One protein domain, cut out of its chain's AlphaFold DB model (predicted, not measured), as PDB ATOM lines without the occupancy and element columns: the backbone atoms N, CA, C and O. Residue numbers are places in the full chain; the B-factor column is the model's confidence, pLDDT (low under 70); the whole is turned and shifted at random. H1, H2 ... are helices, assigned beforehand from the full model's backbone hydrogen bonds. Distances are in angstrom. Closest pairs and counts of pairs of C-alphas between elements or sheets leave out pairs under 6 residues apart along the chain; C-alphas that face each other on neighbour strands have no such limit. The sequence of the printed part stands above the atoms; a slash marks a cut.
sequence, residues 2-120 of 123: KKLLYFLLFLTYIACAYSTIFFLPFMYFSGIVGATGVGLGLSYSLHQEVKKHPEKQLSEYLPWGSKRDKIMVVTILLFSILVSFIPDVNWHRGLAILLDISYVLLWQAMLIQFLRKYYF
ATOM      1  N   LYS A   2     238.526 181.602 216.819       81.19
ATOM      2  CA  LYS A   2     237.560 182.019 215.773       81.19
ATOM      3  C   LYS A   2     236.383 182.874 216.275       81.19
ATOM      4  O   LYS A   2     236.089 183.899 215.679       81.19
ATOM      5  N   LYS A   3     235.748 182.489 217.393       83.88
ATOM      6  CA  LYS A   3     234.643 183.254 218.014       83.88
ATOM      7  C   LYS A   3     235.079 184.643 218.503       83.88
ATOM      8  O   LYS A   3     234.330 185.595 218.353       83.88
ATOM      9  N   LEU A   4     236.300 184.752 219.036       86.50
ATOM     10  CA  LEU A   4     236.879 186.025 219.473       86.50
ATOM     11  C   LEU A   4     237.161 186.938 218.274       86.50
ATOM     12  O   LEU A   4     236.770 188.094 218.295       86.50
ATOM     13  N   LEU A   5     237.770 186.409 217.209       87.44
ATOM     14  CA  LEU A   5     237.984 187.149 215.958       87.44
ATOM     15  C   LEU A   5     236.663 187.598 215.325       87.44
ATOM     16  O   LEU A   5     236.569 188.723 214.852       87.44
ATOM     17  N   TYR A   6     235.639 186.744 215.353       87.00
ATOM     18  CA  TYR A   6     234.303 187.095 214.880       87.00
ATOM     19  C   TYR A   6     233.686 188.229 215.709       87.00
ATOM     20  O   TYR A   6     233.172 189.188 215.148       87.00
ATOM     21  N   PHE A   7     233.801 188.168 217.038       89.06
ATOM     22  CA  PHE A   7     233.359 189.246 217.920       89.06
ATOM     23  C   PHE A   7     234.122 190.557 217.670       89.06
ATOM     24  O   PHE A   7     233.499 191.604 217.523       89.06
ATOM     25  N   LEU A   8     235.452 190.500 217.553       90.31
ATOM     26  CA  LEU A   8     236.286 191.665 217.247       90.31
ATOM     27  C   LEU A   8     235.929 192.279 215.890       90.31
ATOM     28  O   LEU A   8     235.890 193.496 215.770       90.31
ATOM     29  N   LEU A   9     235.614 191.457 214.887       89.81
ATOM     30  CA  LEU A   9     235.168 191.930 213.579       89.81
ATOM     31  C   LEU A   9     233.870 192.751 213.696       89.81
ATOM     32  O   LEU A   9     233.783 193.838 213.130       89.81
ATOM     33  N   PHE A  10     232.895 192.274 214.477       90.56
ATOM     34  CA  PHE A  10     231.658 193.014 214.765       90.56
ATOM     35  C   PHE A  10     231.905 194.280 215.588       90.56
ATOM     36  O   PHE A  10     231.278 195.306 215.337       90.56
ATOM     37  N   LEU A  11     232.828 194.233 216.549       90.44
ATOM     38  CA  LEU A  11     233.191 195.407 217.336       90.44
ATOM     39  C   LEU A  11     233.819 196.492 216.456       90.44
ATOM     40  O   LEU A  11     233.458 197.655 216.585       90.44
ATOM     41  N   THR A  12     234.696 196.114 215.522       88.75
ATOM     42  CA  THR A  12     235.284 197.035 214.540       88.75
ATOM     43  C   THR A  12     234.220 197.637 213.627       88.75
ATOM     44  O   THR A  12     234.288 198.824 213.326       88.75
ATOM     45  N   TYR A  13     233.214 196.859 213.218       87.06
ATOM     46  CA  TYR A  13     232.066 197.393 212.483       87.06
ATOM     47  C   TYR A  13     231.354 198.472 213.305       87.06
ATOM     48  O   TYR A  13     231.285 199.625 212.905       87.06
ATOM     49  N   ILE A  14     230.938 198.162 214.527       87.25
ATOM     50  CA  ILE A  14     230.261 199.155 215.367       87.25
ATOM     51  C   ILE A  14     231.160 200.383 215.605       87.25
ATOM     52  O   ILE A  14     230.716 201.512 215.422       87.25
ATOM     53  N   ALA A  15     232.441 200.199 215.925       88.25
ATOM     54  CA  ALA A  15     233.371 201.306 216.138       88.25
ATOM     55  C   ALA A  15     233.511 202.206 214.897       88.25
ATOM     56  O   ALA A  15     233.420 203.428 215.015       88.25
ATOM     57  N   CYS A  16     233.670 201.624 213.705       83.81
ATOM     58  CA  CYS A  16     233.752 202.385 212.460       83.81
ATOM     59  C   CYS A  16     232.450 203.141 212.174       83.81
ATOM     60  O   CYS A  16     232.508 204.324 211.844       83.81
ATOM     61  N   ALA A  17     231.290 202.505 212.356       82.25
ATOM     62  CA  ALA A  17     230.003 203.167 212.192       82.25
ATOM     63  C   ALA A  17     229.876 204.388 213.110       82.25
ATOM     64  O   ALA A  17     229.590 205.480 212.638       82.25
ATOM     65  N   TYR A  18     230.172 204.256 214.402       80.88
ATOM     66  CA  TYR A  18     230.067 205.375 215.344       80.88
ATOM     67  C   TYR A  18     231.174 206.424 215.161       80.88
ATOM     68  O   TYR A  18     230.973 207.587 215.497       80.88
ATOM     69  N   SER A  19     232.315 206.067 214.566       82.00
ATOM     70  CA  SER A  19     233.359 207.046 214.234       82.00
ATOM     71  C   SER A  19     232.918 208.057 213.168       82.00
ATOM     72  O   SER A  19     233.438 209.169 213.123       82.00
ATOM     73  N   THR A  20     231.910 207.727 212.352       74.62
ATOM     74  CA  THR A  20     231.368 208.652 211.340       74.62
ATOM     75  C   THR A  20     230.739 209.913 211.946       74.62
ATOM     76  O   THR A  20     230.704 210.939 211.272       74.62
ATOM     77  N   ILE A  21     230.362 209.900 213.234       74.06
ATOM     78  CA  ILE A  21     229.889 211.079 213.987       74.06
ATOM     79  C   ILE A  21     230.923 212.216 213.982       74.06
ATOM     80  O   ILE A  21     230.554 213.384 214.032       74.06
ATOM     81  N   PHE A  22     232.218 211.894 213.905       76.50
ATOM     82  CA  PHE A  22     233.280 212.904 213.864       76.50
ATOM     83  C   PHE A  22     233.426 213.574 212.493       76.50
ATOM     84  O   PHE A  22     234.050 214.628 212.393       76.50
ATOM     85  N   PHE A  23     232.864 212.976 211.441       71.06
ATOM     86  CA  PHE A  23     233.026 213.423 210.055       71.06
ATOM     87  C   PHE A  23     231.719 213.911 209.424       71.06
ATOM     88  O   PHE A  23     231.750 214.603 208.407       71.06
ATOM     89  N   LEU A  24     230.572 213.560 210.011       71.56
ATOM     90  CA  LEU A  24     229.245 213.914 209.522       71.56
ATOM     91  C   LEU A  24     228.475 214.757 210.543       71.56
ATOM     92  O   LEU A  24     228.555 214.499 211.744       71.56
ATOM     93  N   PRO A  25     227.673 215.735 210.081       72.19
ATOM     94  CA  PRO A  25     226.779 216.480 210.955       72.19
ATOM     95  C   PRO A  25     225.880 215.558 211.785       72.19
ATOM     96  O   PRO A  25     225.301 214.602 211.265       72.19
ATOM     97  N   PHE A  26     225.698 215.898 213.065       72.06
ATOM     98  CA  PHE A  26     224.917 215.110 214.028       72.06
ATOM     99  C   PHE A  26     223.501 214.759 213.539       72.06
ATOM    100  O   PHE A  26     222.974 213.698 213.861       72.06
ATOM    101  N   MET A  27     222.899 215.605 212.699       69.88
ATOM    102  CA  MET A  27     221.584 215.355 212.098       69.88
ATOM    103  C   MET A  27     221.496 214.068 211.254       69.88
ATOM    104  O   MET A  27     220.390 213.594 211.008       69.88
ATOM    105  N   TYR A  28     222.624 213.486 210.829       72.38
ATOM    106  CA  TYR A  28     222.671 212.222 210.076       72.38
ATOM    107  C   TYR A  28     222.935 210.994 210.949       72.38
ATOM    108  O   TYR A  28     222.904 209.867 210.458       72.38
ATOM    109  N   PHE A  29     223.147 211.188 212.252       72.62
ATOM    110  CA  PHE A  29     223.483 210.115 213.183       72.62
ATOM    111  C   PHE A  29     222.426 209.005 213.232       72.62
ATOM    112  O   PHE A  29     222.759 207.822 213.272       72.62
ATOM    113  N   SER A  30     221.142 209.365 213.164       72.25
ATOM    114  CA  SER A  30     220.046 208.389 213.126       72.25
ATOM    115  C   SER A  30     220.096 207.484 211.888       72.25
ATOM    116  O   SER A  30     219.753 206.305 211.988       72.25
ATOM    117  N   GLY A  31     220.566 208.005 210.749       73.56
ATOM    118  CA  GLY A  31     220.772 207.248 209.511       73.56
ATOM    119  C   GLY A  31     221.854 206.185 209.674       73.56
ATOM    120  O   GLY A  31     221.592 205.008 209.438       73.56
ATOM    121  N   ILE A  32     223.002 206.582 210.223       77.44
ATOM    122  CA  ILE A  32     224.136 205.692 210.508       77.44
ATOM    123  C   ILE A  32     223.734 204.581 211.482       77.44
ATOM    124  O   ILE A  32     224.029 203.406 211.252       77.44
ATOM    125  N   VAL A  33     223.032 204.921 212.569       80.50
ATOM    126  CA  VAL A  33     222.548 203.933 213.548       80.50
ATOM    127  C   VAL A  33     221.571 202.956 212.889       80.50
ATOM    128  O   VAL A  33     221.698 201.743 213.072       80.50
ATOM    129  N   GLY A  34     220.639 203.465 212.077       79.50
ATOM    130  CA  GLY A  34     219.700 202.647 211.311       79.50
ATOM    131  C   GLY A  34     220.402 201.706 210.328       79.50
ATOM    132  O   GLY A  34     220.155 200.500 210.349       79.50
ATOM    133  N   ALA A  35     221.324 202.226 209.516       79.50
ATOM    134  CA  ALA A  35     222.102 201.458 208.546       79.50
ATOM    135  C   ALA A  35     222.949 200.374 209.226       79.50
ATOM    136  O   ALA A  35     222.974 199.227 208.776       79.50
ATOM    137  N   THR A  36     223.570 200.705 210.359       83.75
ATOM    138  CA  THR A  36     224.332 199.755 211.181       83.75
ATOM    139  C   THR A  36     223.433 198.640 211.706       83.75
ATOM    140  O   THR A  36     223.776 197.464 211.588       83.75
ATOM    141  N   GLY A  37     222.252 198.980 212.232       83.62
ATOM    142  CA  GLY A  37     221.265 198.000 212.690       83.62
ATOM    143  C   GLY A  37     220.811 197.055 211.575       83.62
ATOM    144  O   GLY A  37     220.798 195.837 211.762       83.62
ATOM    145  N   VAL A  38     220.522 197.593 210.385       82.00
ATOM    146  CA  VAL A  38     220.185 196.795 209.195       82.00
ATOM    147  C   VAL A  38     221.351 195.882 208.799       82.00
ATOM    148  O   VAL A  38     221.145 194.690 208.559       82.00
ATOM    149  N   GLY A  39     222.581 196.399 208.785       82.38
ATOM    150  CA  GLY A  39     223.787 195.623 208.498       82.38
ATOM    151  C   GLY A  39     223.982 194.454 209.466       82.38
ATOM    152  O   GLY A  39     224.241 193.330 209.027       82.38
ATOM    153  N   LEU A  40     223.777 194.675 210.768       84.50
ATOM    154  CA  LEU A  40     223.815 193.623 211.791       84.50
ATOM    155  C   LEU A  40     222.708 192.577 211.588       84.50
ATOM    156  O   LEU A  40     222.985 191.379 211.650       84.50
ATOM    157  N   GLY A  41     221.478 193.003 211.284       84.44
ATOM    158  CA  GLY A  41     220.363 192.092 211.001       84.44
ATOM    159  C   GLY A  41     220.638 191.188 209.796       84.44
ATOM    160  O   GLY A  41     220.493 189.966 209.871       84.44
ATOM    161  N   LEU A  42     221.135 191.769 208.701       83.31
ATOM    162  CA  LEU A  42     221.518 191.023 207.499       83.31
ATOM    163  C   LEU A  42     222.699 190.076 207.750       83.31
ATOM    164  O   LEU A  42     222.766 189.000 207.157       83.31
ATOM    165  N   SER A  43     223.591 190.432 208.677       86.56
ATOM    166  CA  SER A  43     224.734 189.597 209.055       86.56
ATOM    167  C   SER A  43     224.311 188.244 209.630       86.56
ATOM    168  O   SER A  43     224.977 187.243 209.375       86.56
ATOM    169  N   TYR A  44     223.200 188.183 210.374       84.69
ATOM    170  CA  TYR A  44     222.681 186.919 210.902       84.69
ATOM    171  C   TYR A  44     222.195 185.987 209.785       84.69
ATOM    172  O   TYR A  44     222.549 184.806 209.763       84.69
ATOM    173  N   SER A  45     221.436 186.529 208.827       84.19
ATOM    174  CA  SER A  45     220.968 185.772 207.659       84.19
ATOM    175  C   SER A  45     222.147 185.259 206.824       84.19
ATOM    176  O   SER A  45     222.249 184.064 206.546       84.19
ATOM    177  N   LEU A  46     223.116 186.139 206.538       85.69
ATOM    178  CA  LEU A  46     224.353 185.788 205.836       85.69
ATOM    179  C   LEU A  46     225.152 184.700 206.553       85.69
ATOM    180  O   LEU A  46     225.688 183.807 205.903       85.69
ATOM    181  N   HIS A  47     225.219 184.738 207.884       88.88
ATOM    182  CA  HIS A  47     225.916 183.712 208.652       88.88
ATOM    183  C   HIS A  47     225.331 182.317 208.407       88.88
ATOM    184  O   HIS A  47     226.078 181.362 208.190       88.88
ATOM    185  N   GLN A  48     224.000 182.199 208.428       87.12
ATOM    186  CA  GLN A  48     223.307 180.934 208.178       87.12
ATOM    187  C   GLN A  48     223.488 180.468 206.731       87.12
ATOM    188  O   GLN A  48     223.724 179.284 206.492       87.12
ATOM    189  N   GLU A  49     223.423 181.392 205.776       86.19
ATOM    190  CA  GLU A  49     223.542 181.080 204.353       86.19
ATOM    191  C   GLU A  49     224.956 180.608 203.981       86.19
ATOM    192  O   GLU A  49     225.118 179.562 203.353       86.19
ATOM    193  N   VAL A  50     225.997 181.314 204.436       87.44
ATOM    194  CA  VAL A  50     227.400 180.931 204.189       87.44
ATOM    195  C   VAL A  50     227.741 179.606 204.872       87.44
ATOM    196  O   VAL A  50     228.526 178.830 204.335       87.44
ATOM    197  N   LYS A  51     227.131 179.311 206.027       87.06
ATOM    198  CA  LYS A  51     227.282 178.008 206.686       87.06
ATOM    199  C   LYS A  51     226.711 176.864 205.841       87.06
ATOM    200  O   LYS A  51     227.306 175.792 205.814       87.06
ATOM    201  N   LYS A  52     225.551 177.070 205.208       86.38
ATOM    202  CA  LYS A  52     224.868 176.048 204.396       86.38
ATOM    203  C   LYS A  52     225.524 175.838 203.036       86.38
ATOM    204  O   LYS A  52     225.581 174.707 202.573       86.38
ATOM    205  N   HIS A  53     225.993 176.917 202.418       84.69
ATOM    206  CA  HIS A  53     226.471 176.908 201.040       84.69
ATOM    207  C   HIS A  53     227.793 177.661 200.884       84.69
ATOM    208  O   HIS A  53     227.800 178.663 200.177       84.69
ATOM    209  N   PRO A  54     228.903 177.271 201.536       82.19
ATOM    210  CA  PRO A  54     230.179 178.006 201.526       82.19
ATOM    211  C   PRO A  54     230.860 178.120 200.145       82.19
ATOM    212  O   PRO A  54     231.838 178.857 199.981       82.19
ATOM    213  N   GLU A  55     230.397 177.362 199.157       82.31
ATOM    214  CA  GLU A  55     230.908 177.298 197.790       82.31
ATOM    215  C   GLU A  55     230.378 178.401 196.866       82.31
ATOM    216  O   GLU A  55     231.064 178.726 195.891       82.31
ATOM    217  N   LYS A  56     229.221 178.998 197.190       80.94
ATOM    218  CA  LYS A  56     228.563 180.033 196.379       80.94
ATOM    219  C   LYS A  56     229.481 181.224 196.093       80.94
ATOM    220  O   LYS A  56     230.400 181.558 196.854       80.94
ATOM    221  N   GLN A  57     229.236 181.883 194.965       77.31
ATOM    222  CA  GLN A  57     229.974 183.097 194.613       77.31
ATOM    223  C   GLN A  57     229.557 184.261 195.520       77.31
ATOM    224  O   GLN A  57     228.422 184.331 195.985       77.31
ATOM    225  N   LEU A  58     230.460 185.221 195.764       74.94
ATOM    226  CA  LEU A  58     230.190 186.368 196.651       74.94
ATOM    227  C   LEU A  58     228.908 187.128 196.253       74.94
ATOM    228  O   LEU A  58     228.133 187.543 197.111       74.94
ATOM    229  N   SER A  59     228.676 187.262 194.947       73.56
ATOM    230  CA  SER A  59     227.500 187.910 194.362       73.56
ATOM    231  C   SER A  59     226.181 187.180 194.616       73.56
ATOM    232  O   SER A  59     225.131 187.794 194.472       73.56
ATOM    233  N   GLU A  60     226.221 185.891 194.958       76.00
ATOM    234  CA  GLU A  60     225.030 185.070 195.202       76.00
ATOM    235  C   GLU A  60     224.533 185.179 196.649       76.00
ATOM    236  O   GLU A  60     223.356 184.948 196.903       76.00
ATOM    237  N   TYR A  61     225.406 185.546 197.594       73.50
ATOM    238  CA  TYR A  61     225.016 185.782 198.990       73.50
ATOM    239  C   TYR A  61     224.487 187.185 199.232       73.50
ATOM    240  O   TYR A  61     223.665 187.402 200.120       73.50
ATOM    241  N   LEU A  62     225.004 188.159 198.486       70.69
ATOM    242  CA  LEU A  62     224.488 189.510 198.566       70.69
ATOM    243  C   LEU A  62     223.060 189.485 197.995       70.69
ATOM    244  O   LEU A  62     222.864 188.908 196.923       70.69
ATOM    245  N   PRO A  63     222.073 190.149 198.631       62.09
ATOM    246  CA  PRO A  63     220.698 190.283 198.123       62.09
ATOM    247  C   PRO A  63     220.584 191.043 196.779       62.09
ATOM    248  O   PRO A  63     219.544 191.569 196.438       62.09
ATOM    249  N   TRP A  64     221.673 191.119 196.016       57.72
ATOM    250  CA  TRP A  64     221.902 191.891 194.804       57.72
ATOM    251  C   TRP A  64     222.134 190.957 193.612       57.72
ATOM    252  O   TRP A  64     222.493 191.409 192.528       57.72
ATOM    253  N   GLY A  65     221.983 189.641 193.804       51.94
ATOM    254  CA  GLY A  65     222.095 188.650 192.737       51.94
ATOM    255  C   GLY A  65     220.983 188.791 191.693       51.94
ATOM    256  O   GLY A  65     221.224 188.570 190.505       51.94
ATOM    257  N   SER A  66     219.785 189.233 192.106       60.47
ATOM    258  CA  SER A  66     218.656 189.433 191.197       60.47
ATOM    259  C   SER A  66     218.764 190.761 190.440       60.47
ATOM    260  O   SER A  66     219.199 191.791 190.957       60.47
ATOM    261  N   LYS A  67     218.329 190.754 189.175       60.94
ATOM    262  CA  LYS A  67     218.333 191.940 188.306       60.94
ATOM    263  C   LYS A  67     217.505 193.092 188.902       60.94
ATOM    264  O   LYS A  67     217.854 194.249 188.696       60.94
ATOM    265  N   ARG A  68     216.443 192.776 189.656       59.72
ATOM    266  CA  ARG A  68     215.563 193.759 190.315       59.72
ATOM    267  C   ARG A  68     216.253 194.467 191.474       59.72
ATOM    268  O   ARG A  68     216.138 195.683 191.569       59.72
ATOM    269  N   ASP A  69     217.015 193.743 192.283       63.16
ATOM    270  CA  ASP A  69     217.696 194.324 193.444       63.16
ATOM    271  C   ASP A  69     218.853 195.231 193.018       63.16
ATOM    272  O   ASP A  69     219.047 196.308 193.580       63.16
ATOM    273  N   LYS A  70     219.557 194.862 191.935       63.16
ATOM    274  CA  LYS A  70     220.548 195.742 191.295       63.16
ATOM    275  C   LYS A  70     219.915 197.039 190.800       63.16
ATOM    276  O   LYS A  70     220.471 198.103 191.038       63.16
ATOM    277  N   ILE A  71     218.761 196.959 190.131       67.19
ATOM    278  CA  ILE A  71     218.041 198.147 189.651       67.19
ATOM    279  C   ILE A  71     217.615 199.011 190.833       67.19
ATOM    280  O   ILE A  71     217.887 200.202 190.821       67.19
ATOM    281  N   MET A  72     217.020 198.415 191.869       68.06
ATOM    282  CA  MET A  72     216.574 199.139 193.058       68.06
ATOM    283  C   MET A  72     217.723 199.898 193.719       68.06
ATOM    284  O   MET A  72     217.572 201.075 194.038       68.06
ATOM    285  N   VAL A  73     218.891 199.271 193.873       66.56
ATOM    286  CA  VAL A  73     220.038 199.986 194.432       66.56
ATOM    287  C   VAL A  73     220.507 201.077 193.492       66.56
ATOM    288  O   VAL A  73     220.755 202.186 193.951       66.56
ATOM    289  N   VAL A  74     220.679 200.782 192.203       67.56
ATOM    290  CA  VAL A  74     221.134 201.792 191.244       67.56
ATOM    291  C   VAL A  74     220.191 202.991 191.278       67.56
ATOM    292  O   VAL A  74     220.664 204.119 191.297       67.56
ATOM    293  N   THR A  75     218.883 202.767 191.395       72.25
ATOM    294  CA  THR A  75     217.889 203.820 191.600       72.25
ATOM    295  C   THR A  75     218.110 204.574 192.911       72.25
ATOM    296  O   THR A  75     218.124 205.797 192.879       72.25
ATOM    297  N   ILE A  76     218.332 203.899 194.046       71.56
ATOM    298  CA  ILE A  76     218.602 204.557 195.340       71.56
ATOM    299  C   ILE A  76     219.897 205.384 195.287       71.56
ATOM    300  O   ILE A  76     219.914 206.525 195.750       71.56
ATOM    301  N   LEU A  77     220.967 204.847 194.698       69.62
ATOM    302  CA  LEU A  77     222.242 205.542 194.507       69.62
ATOM    303  C   LEU A  77     222.062 206.754 193.595       69.62
ATOM    304  O   LEU A  77     222.478 207.850 193.952       69.62
ATOM    305  N   LEU A  78     221.394 206.581 192.453       73.56
ATOM    306  CA  LEU A  78     221.142 207.655 191.497       73.56
ATOM    307  C   LEU A  78     220.278 208.754 192.119       73.56
ATOM    308  O   LEU A  78     220.582 209.930 191.961       73.56
ATOM    309  N   PHE A  79     219.247 208.384 192.878       70.81
ATOM    310  CA  PHE A  79     218.392 209.329 193.587       70.81
ATOM    311  C   PHE A  79     219.168 210.086 194.671       70.81
ATOM    312  O   PHE A  79     219.035 211.299 194.790       70.81
ATOM    313  N   SER A  80     220.045 209.403 195.410       65.69
ATOM    314  CA  SER A  80     220.910 210.030 196.423       65.69
ATOM    315  C   SER A  80     221.927 210.992 195.801       65.69
ATOM    316  O   SER A  80     222.177 212.072 196.339       65.69
ATOM    317  N   ILE A  81     222.472 210.641 194.632       66.12
ATOM    318  CA  ILE A  81     223.354 211.510 193.845       66.12
ATOM    319  C   ILE A  81     222.571 212.735 193.353       66.12
ATOM    320  O   ILE A  81     223.015 213.858 193.568       66.12
ATOM    321  N   LEU A  82     221.386 212.544 192.767       68.00
ATOM    322  CA  LEU A  82     220.536 213.632 192.268       68.00
ATOM    323  C   LEU A  82     220.135 214.610 193.378       68.00
ATOM    324  O   LEU A  82     220.192 215.818 193.171       68.00
ATOM    325  N   VAL A  83     219.791 214.102 194.565       61.78
ATOM    326  CA  VAL A  83     219.485 214.930 195.743       61.78
ATOM    327  C   VAL A  83     220.715 215.704 196.227       61.78
ATOM    328  O   VAL A  83     220.554 216.814 196.719       61.78
ATOM    329  N   SER A  84     221.933 215.175 196.044       60.28
ATOM    330  CA  SER A  84     223.164 215.901 196.394       60.28
ATOM    331  C   SER A  84     223.335 217.164 195.549       60.28
ATOM    332  O   SER A  84     223.695 218.199 196.091       60.28
ATOM    333  N   PHE A  85     223.033 217.114 194.245       60.78
ATOM    334  CA  PHE A  85     223.255 218.221 193.301       60.78
ATOM    335  C   PHE A  85     222.288 219.407 193.438       60.78
ATOM    336  O   PHE A  85     222.445 220.391 192.715       60.78
ATOM    337  N   ILE A  86     221.303 219.342 194.335       62.97
ATOM    338  CA  ILE A  86     220.381 220.451 194.584       62.97
ATOM    339  C   ILE A  86     221.065 221.428 195.564       62.97
ATOM    340  O   ILE A  86     221.238 221.074 196.730       62.97
ATOM    341  N   PRO A  87     221.441 222.651 195.137       55.69
ATOM    342  CA  PRO A  87     222.280 223.562 195.930       55.69
ATOM    343  C   PRO A  87     221.665 223.967 197.277       55.69
ATOM    344  O   PRO A  87     222.388 224.124 198.256       55.69
ATOM    345  N   ASP A  88     220.335 224.072 197.341       60.69
ATOM    346  CA  ASP A  88     219.585 224.374 198.570       60.69
ATOM    347  C   ASP A  88     219.326 223.140 199.451       60.69
ATOM    348  O   ASP A  88     218.992 223.262 200.630       60.69
ATOM    349  N   VAL A  89     219.488 221.925 198.915       55.28
ATOM    350  CA  VAL A  89     219.190 220.664 199.612       55.28
ATOM    351  C   VAL A  89     220.493 219.924 199.902       55.28
ATOM    352  O   VAL A  89     220.745 218.823 199.437       55.28
ATOM    353  N   ASN A  90     221.297 220.534 200.769       65.06
ATOM    354  CA  ASN A  90     222.115 219.834 201.756       65.06
ATOM    355  C   ASN A  90     222.934 218.646 201.189       65.06
ATOM    356  O   ASN A  90     222.678 217.493 201.539       65.06
ATOM    357  N   TRP A  91     223.931 218.928 200.332       66.06
ATOM    358  CA  TRP A  91     224.866 217.960 199.711       66.06
ATOM    359  C   TRP A  91     225.406 216.894 200.692       66.06
ATOM    360  O   TRP A  91     225.596 215.729 200.338       66.06
ATOM    361  N   HIS A  92     225.573 217.258 201.968       67.75
ATOM    362  CA  HIS A  92     225.950 216.348 203.056       67.75
ATOM    363  C   HIS A  92     224.990 215.163 203.240       67.75
ATOM    364  O   HIS A  92     225.425 214.079 203.619       67.75
ATOM    365  N   ARG A  93     223.700 215.333 202.934       70.56
ATOM    366  CA  ARG A  93     222.671 214.296 203.048       70.56
ATOM    367  C   ARG A  93     222.870 213.181 202.033       70.56
ATOM    368  O   ARG A  93     222.772 212.013 202.395       70.56
ATOM    369  N   GLY A  94     223.125 213.523 200.775       72.31
ATOM    370  CA  GLY A  94     223.347 212.506 199.752       72.31
ATOM    371  C   GLY A  94     224.689 211.796 199.931       72.31
ATOM    372  O   GLY A  94     224.743 210.576 199.784       72.31
ATOM    373  N   LEU A  95     225.730 212.510 200.386       72.25
ATOM    374  CA  LEU A  95     226.985 211.891 200.834       72.25
ATOM    375  C   LEU A  95     226.779 210.924 202.007       72.25
ATOM    376  O   LEU A  95     227.330 209.827 201.977       72.25
ATOM    377  N   ALA A  96     225.977 211.294 203.010       74.25
ATOM    378  CA  ALA A  96     225.676 210.433 204.154       74.25
ATOM    379  C   ALA A  96     225.000 209.125 203.718       74.25
ATOM    380  O   ALA A  96     225.444 208.046 204.095       74.25
ATOM    381  N   ILE A  97     223.984 209.211 202.849       74.38
ATOM    382  CA  ILE A  97     223.276 208.031 202.328       74.38
ATOM    383  C   ILE A  97     224.222 207.138 201.513       74.38
ATOM    384  O   ILE A  97     224.197 205.914 201.656       74.38
ATOM    385  N   LEU A  98     225.068 207.737 200.668       76.12
ATOM    386  CA  LEU A  98     226.047 206.995 199.877       76.12
ATOM    387  C   LEU A  98     227.030 206.243 200.786       76.12
ATOM    388  O   LEU A  98     227.262 205.051 200.588       76.12
ATOM    389  N   LEU A  99     227.565 206.928 201.802       75.81
ATOM    390  CA  LEU A  99     228.485 206.353 202.777       75.81
ATOM    391  C   LEU A  99     227.832 205.211 203.557       75.81
ATOM    392  O   LEU A  99     228.435 204.145 203.647       75.81
ATOM    393  N   ASP A 100     226.600 205.384 204.037       77.00
ATOM    394  CA  ASP A 100     225.865 204.355 204.779       77.00
ATOM    395  C   ASP A 100     225.660 203.081 203.942       77.00
ATOM    396  O   ASP A 100     225.934 201.967 204.403       77.00
ATOM    397  N   ILE A 101     225.240 203.219 202.678       76.62
ATOM    398  CA  ILE A 101     225.026 202.075 201.776       76.62
ATOM    399  C   ILE A 101     226.352 201.379 201.458       76.62
ATOM    400  O   ILE A 101     226.459 200.153 201.580       76.62
ATOM    401  N   SER A 102     227.373 202.143 201.061       77.81
ATOM    402  CA  SER A 102     228.706 201.610 200.757       77.81
ATOM    403  C   SER A 102     229.318 200.898 201.960       77.81
ATOM    404  O   SER A 102     229.951 199.852 201.808       77.81
ATOM    405  N   TYR A 103     229.091 201.428 203.157       81.44
ATOM    406  CA  TYR A 103     229.587 200.869 204.399       81.44
ATOM    407  C   TYR A 103     228.945 199.515 204.731       81.44
ATOM    408  O   TYR A 103     229.653 198.543 205.010       81.44
ATOM    409  N   VAL A 104     227.616 199.411 204.629       81.75
ATOM    410  CA  VAL A 104     226.893 198.145 204.840       81.75
ATOM    411  C   VAL A 104     227.312 197.092 203.811       81.75
ATOM    412  O   VAL A 104     227.523 195.931 204.165       81.75
ATOM    413  N   LEU A 105     227.489 197.483 202.548       81.38
ATOM    414  CA  LEU A 105     227.972 196.590 201.492       81.38
ATOM    415  C   LEU A 105     229.370 196.046 201.776       81.38
ATOM    416  O   LEU A 105     229.600 194.836 201.694       81.38
ATOM    417  N   LEU A 106     230.300 196.942 202.112       84.56
ATOM    418  CA  LEU A 106     231.678 196.582 202.423       84.56
ATOM    419  C   LEU A 106     231.724 195.609 203.604       84.56
ATOM    420  O   LEU A 106     232.438 194.605 203.557       84.56
ATOM    421  N   TRP A 107     230.915 195.873 204.630       89.25
ATOM    422  CA  TRP A 107     230.774 194.992 205.779       89.25
ATOM    423  C   TRP A 107     230.308 193.590 205.394       89.25
ATOM    424  O   TRP A 107     230.948 192.613 205.778       89.25
ATOM    425  N   GLN A 108     229.246 193.470 204.595       86.25
ATOM    426  CA  GLN A 108     228.743 192.160 204.177       86.25
ATOM    427  C   GLN A 108     229.768 191.385 203.354       86.25
ATOM    428  O   GLN A 108     229.976 190.196 203.597       86.25
ATOM    429  N   ALA A 109     230.461 192.053 202.429       84.94
ATOM    430  CA  ALA A 109     231.514 191.427 201.642       84.94
ATOM    431  C   ALA A 109     232.660 190.901 202.527       84.94
ATOM    432  O   ALA A 109     233.075 189.747 202.375       84.94
ATOM    433  N   MET A 110     233.136 191.708 203.485       88.06
ATOM    434  CA  MET A 110     234.156 191.281 204.450       88.06
ATOM    435  C   MET A 110     233.670 190.124 205.323       88.06
ATOM    436  O   MET A 110     234.404 189.154 205.514       88.06
ATOM    437  N   LEU A 111     232.435 190.198 205.824       89.88
ATOM    438  CA  LEU A 111     231.838 189.170 206.667       89.88
ATOM    439  C   LEU A 111     231.762 187.828 205.932       89.88
ATOM    440  O   LEU A 111     232.180 186.811 206.482       89.88
ATOM    441  N   ILE A 112     231.296 187.815 204.680       88.25
ATOM    442  CA  ILE A 112     231.218 186.596 203.862       88.25
ATOM    443  C   ILE A 112     232.613 186.001 203.653       88.25
ATOM    444  O   ILE A 112     232.812 184.803 203.867       88.25
ATOM    445  N   GLN A 113     233.599 186.821 203.276       87.44
ATOM    446  CA  GLN A 113     234.971 186.343 203.090       87.44
ATOM    447  C   GLN A 113     235.572 185.802 204.389       87.44
ATOM    448  O   GLN A 113     236.230 184.758 204.369       87.44
ATOM    449  N   PHE A 114     235.327 186.472 205.516       89.12
ATOM    450  CA  PHE A 114     235.782 186.022 206.825       89.12
ATOM    451  C   PHE A 114     235.153 184.676 207.200       89.12
ATOM    452  O   PHE A 114     235.860 183.730 207.563       89.12
ATOM    453  N   LEU A 115     233.831 184.569 207.061       89.12
ATOM    454  CA  LEU A 115     233.081 183.353 207.351       89.12
ATOM    455  C   LEU A 115     233.560 182.187 206.489       89.12
ATOM    456  O   LEU A 115     233.887 181.127 207.020       89.12
ATOM    457  N   ARG A 116     233.686 182.404 205.177       85.50
ATOM    458  CA  ARG A 116     234.147 181.388 204.232       85.50
ATOM    459  C   ARG A 116     235.579 180.962 204.529       85.50
ATOM    460  O   ARG A 116     235.829 179.779 204.698       85.50
ATOM    461  N   LYS A 117     236.526 181.901 204.601       83.69
ATOM    462  CA  LYS A 117     237.967 181.595 204.619       83.69
ATOM    463  C   LYS A 117     238.497 181.203 205.998       83.69
ATOM    464  O   LYS A 117     239.410 180.386 206.064       83.69
ATOM    465  N   TYR A 118     237.951 181.772 207.071       81.75
ATOM    466  CA  TYR A 118     238.521 181.641 208.417       81.75
ATOM    467  C   TYR A 118     237.586 180.962 209.417       81.75
ATOM    468  O   TYR A 118     238.057 180.253 210.311       81.75
ATOM    469  N   TYR A 119     236.272 181.150 209.282       80.88
ATOM    470  CA  TYR A 119     235.319 180.583 210.233       80.88
ATOM    471  C   TYR A 119     234.963 179.127 209.885       80.88
ATOM    472  O   TYR A 119     235.224 178.235 210.700       80.88
ATOM    473  N   PHE A 120     234.470 178.879 208.665       82.12
ATOM    474  CA  PHE A 120     233.947 177.579 208.220       82.12
ATOM    475  C   PHE A 120     234.951 176.691 207.467       82.12
ATOM    476  O   PHE A 120     234.896 175.485 207.642       82.12
TER     477      PHE A 120
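What this domain is: This is residues 2 to 120 of the 123 residues of the protein "Membrane protein" of Streptococcus suis (UniProt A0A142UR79). H1, H2 and H5 form a three-helix bundle, and H4 splays from one end of H5 as a V, with short H3 towards its open end. The 119 printed residues hold five named helices, H1 to H5 in order; the class is all helix. The whole is only just compact, close to loose, with radius of gyration of the C-alphas 15.8 A, spanning 50 by 34 by 17 A.

Where its parts are: H1 is residues 2 to 22, from C-alpha 2 (237.560, 182.019, 215.773). H2 is residues 26 to 52, 40.2 A; H3, 58 to 61; H4, 67 to 84. H5 is residues 91 to 120, 42.3 A, to C-alpha 120 (233.947, 177.579, 208.220).

How they stand to each other: H5 and H2 touch, closest C-alphas Gly 39 and Val 104, 5.4 A. H1 and H2 form a hairpin, as do H4 and H5. Every O i to N i+4 pair is within hydrogen-bond range in H4; H1 has 15 of 17, H2 20 of 23, H5 25 of 26.

The domain as a whole: The printed part has no cut; residues under pLDDT 70 include 63 to 74.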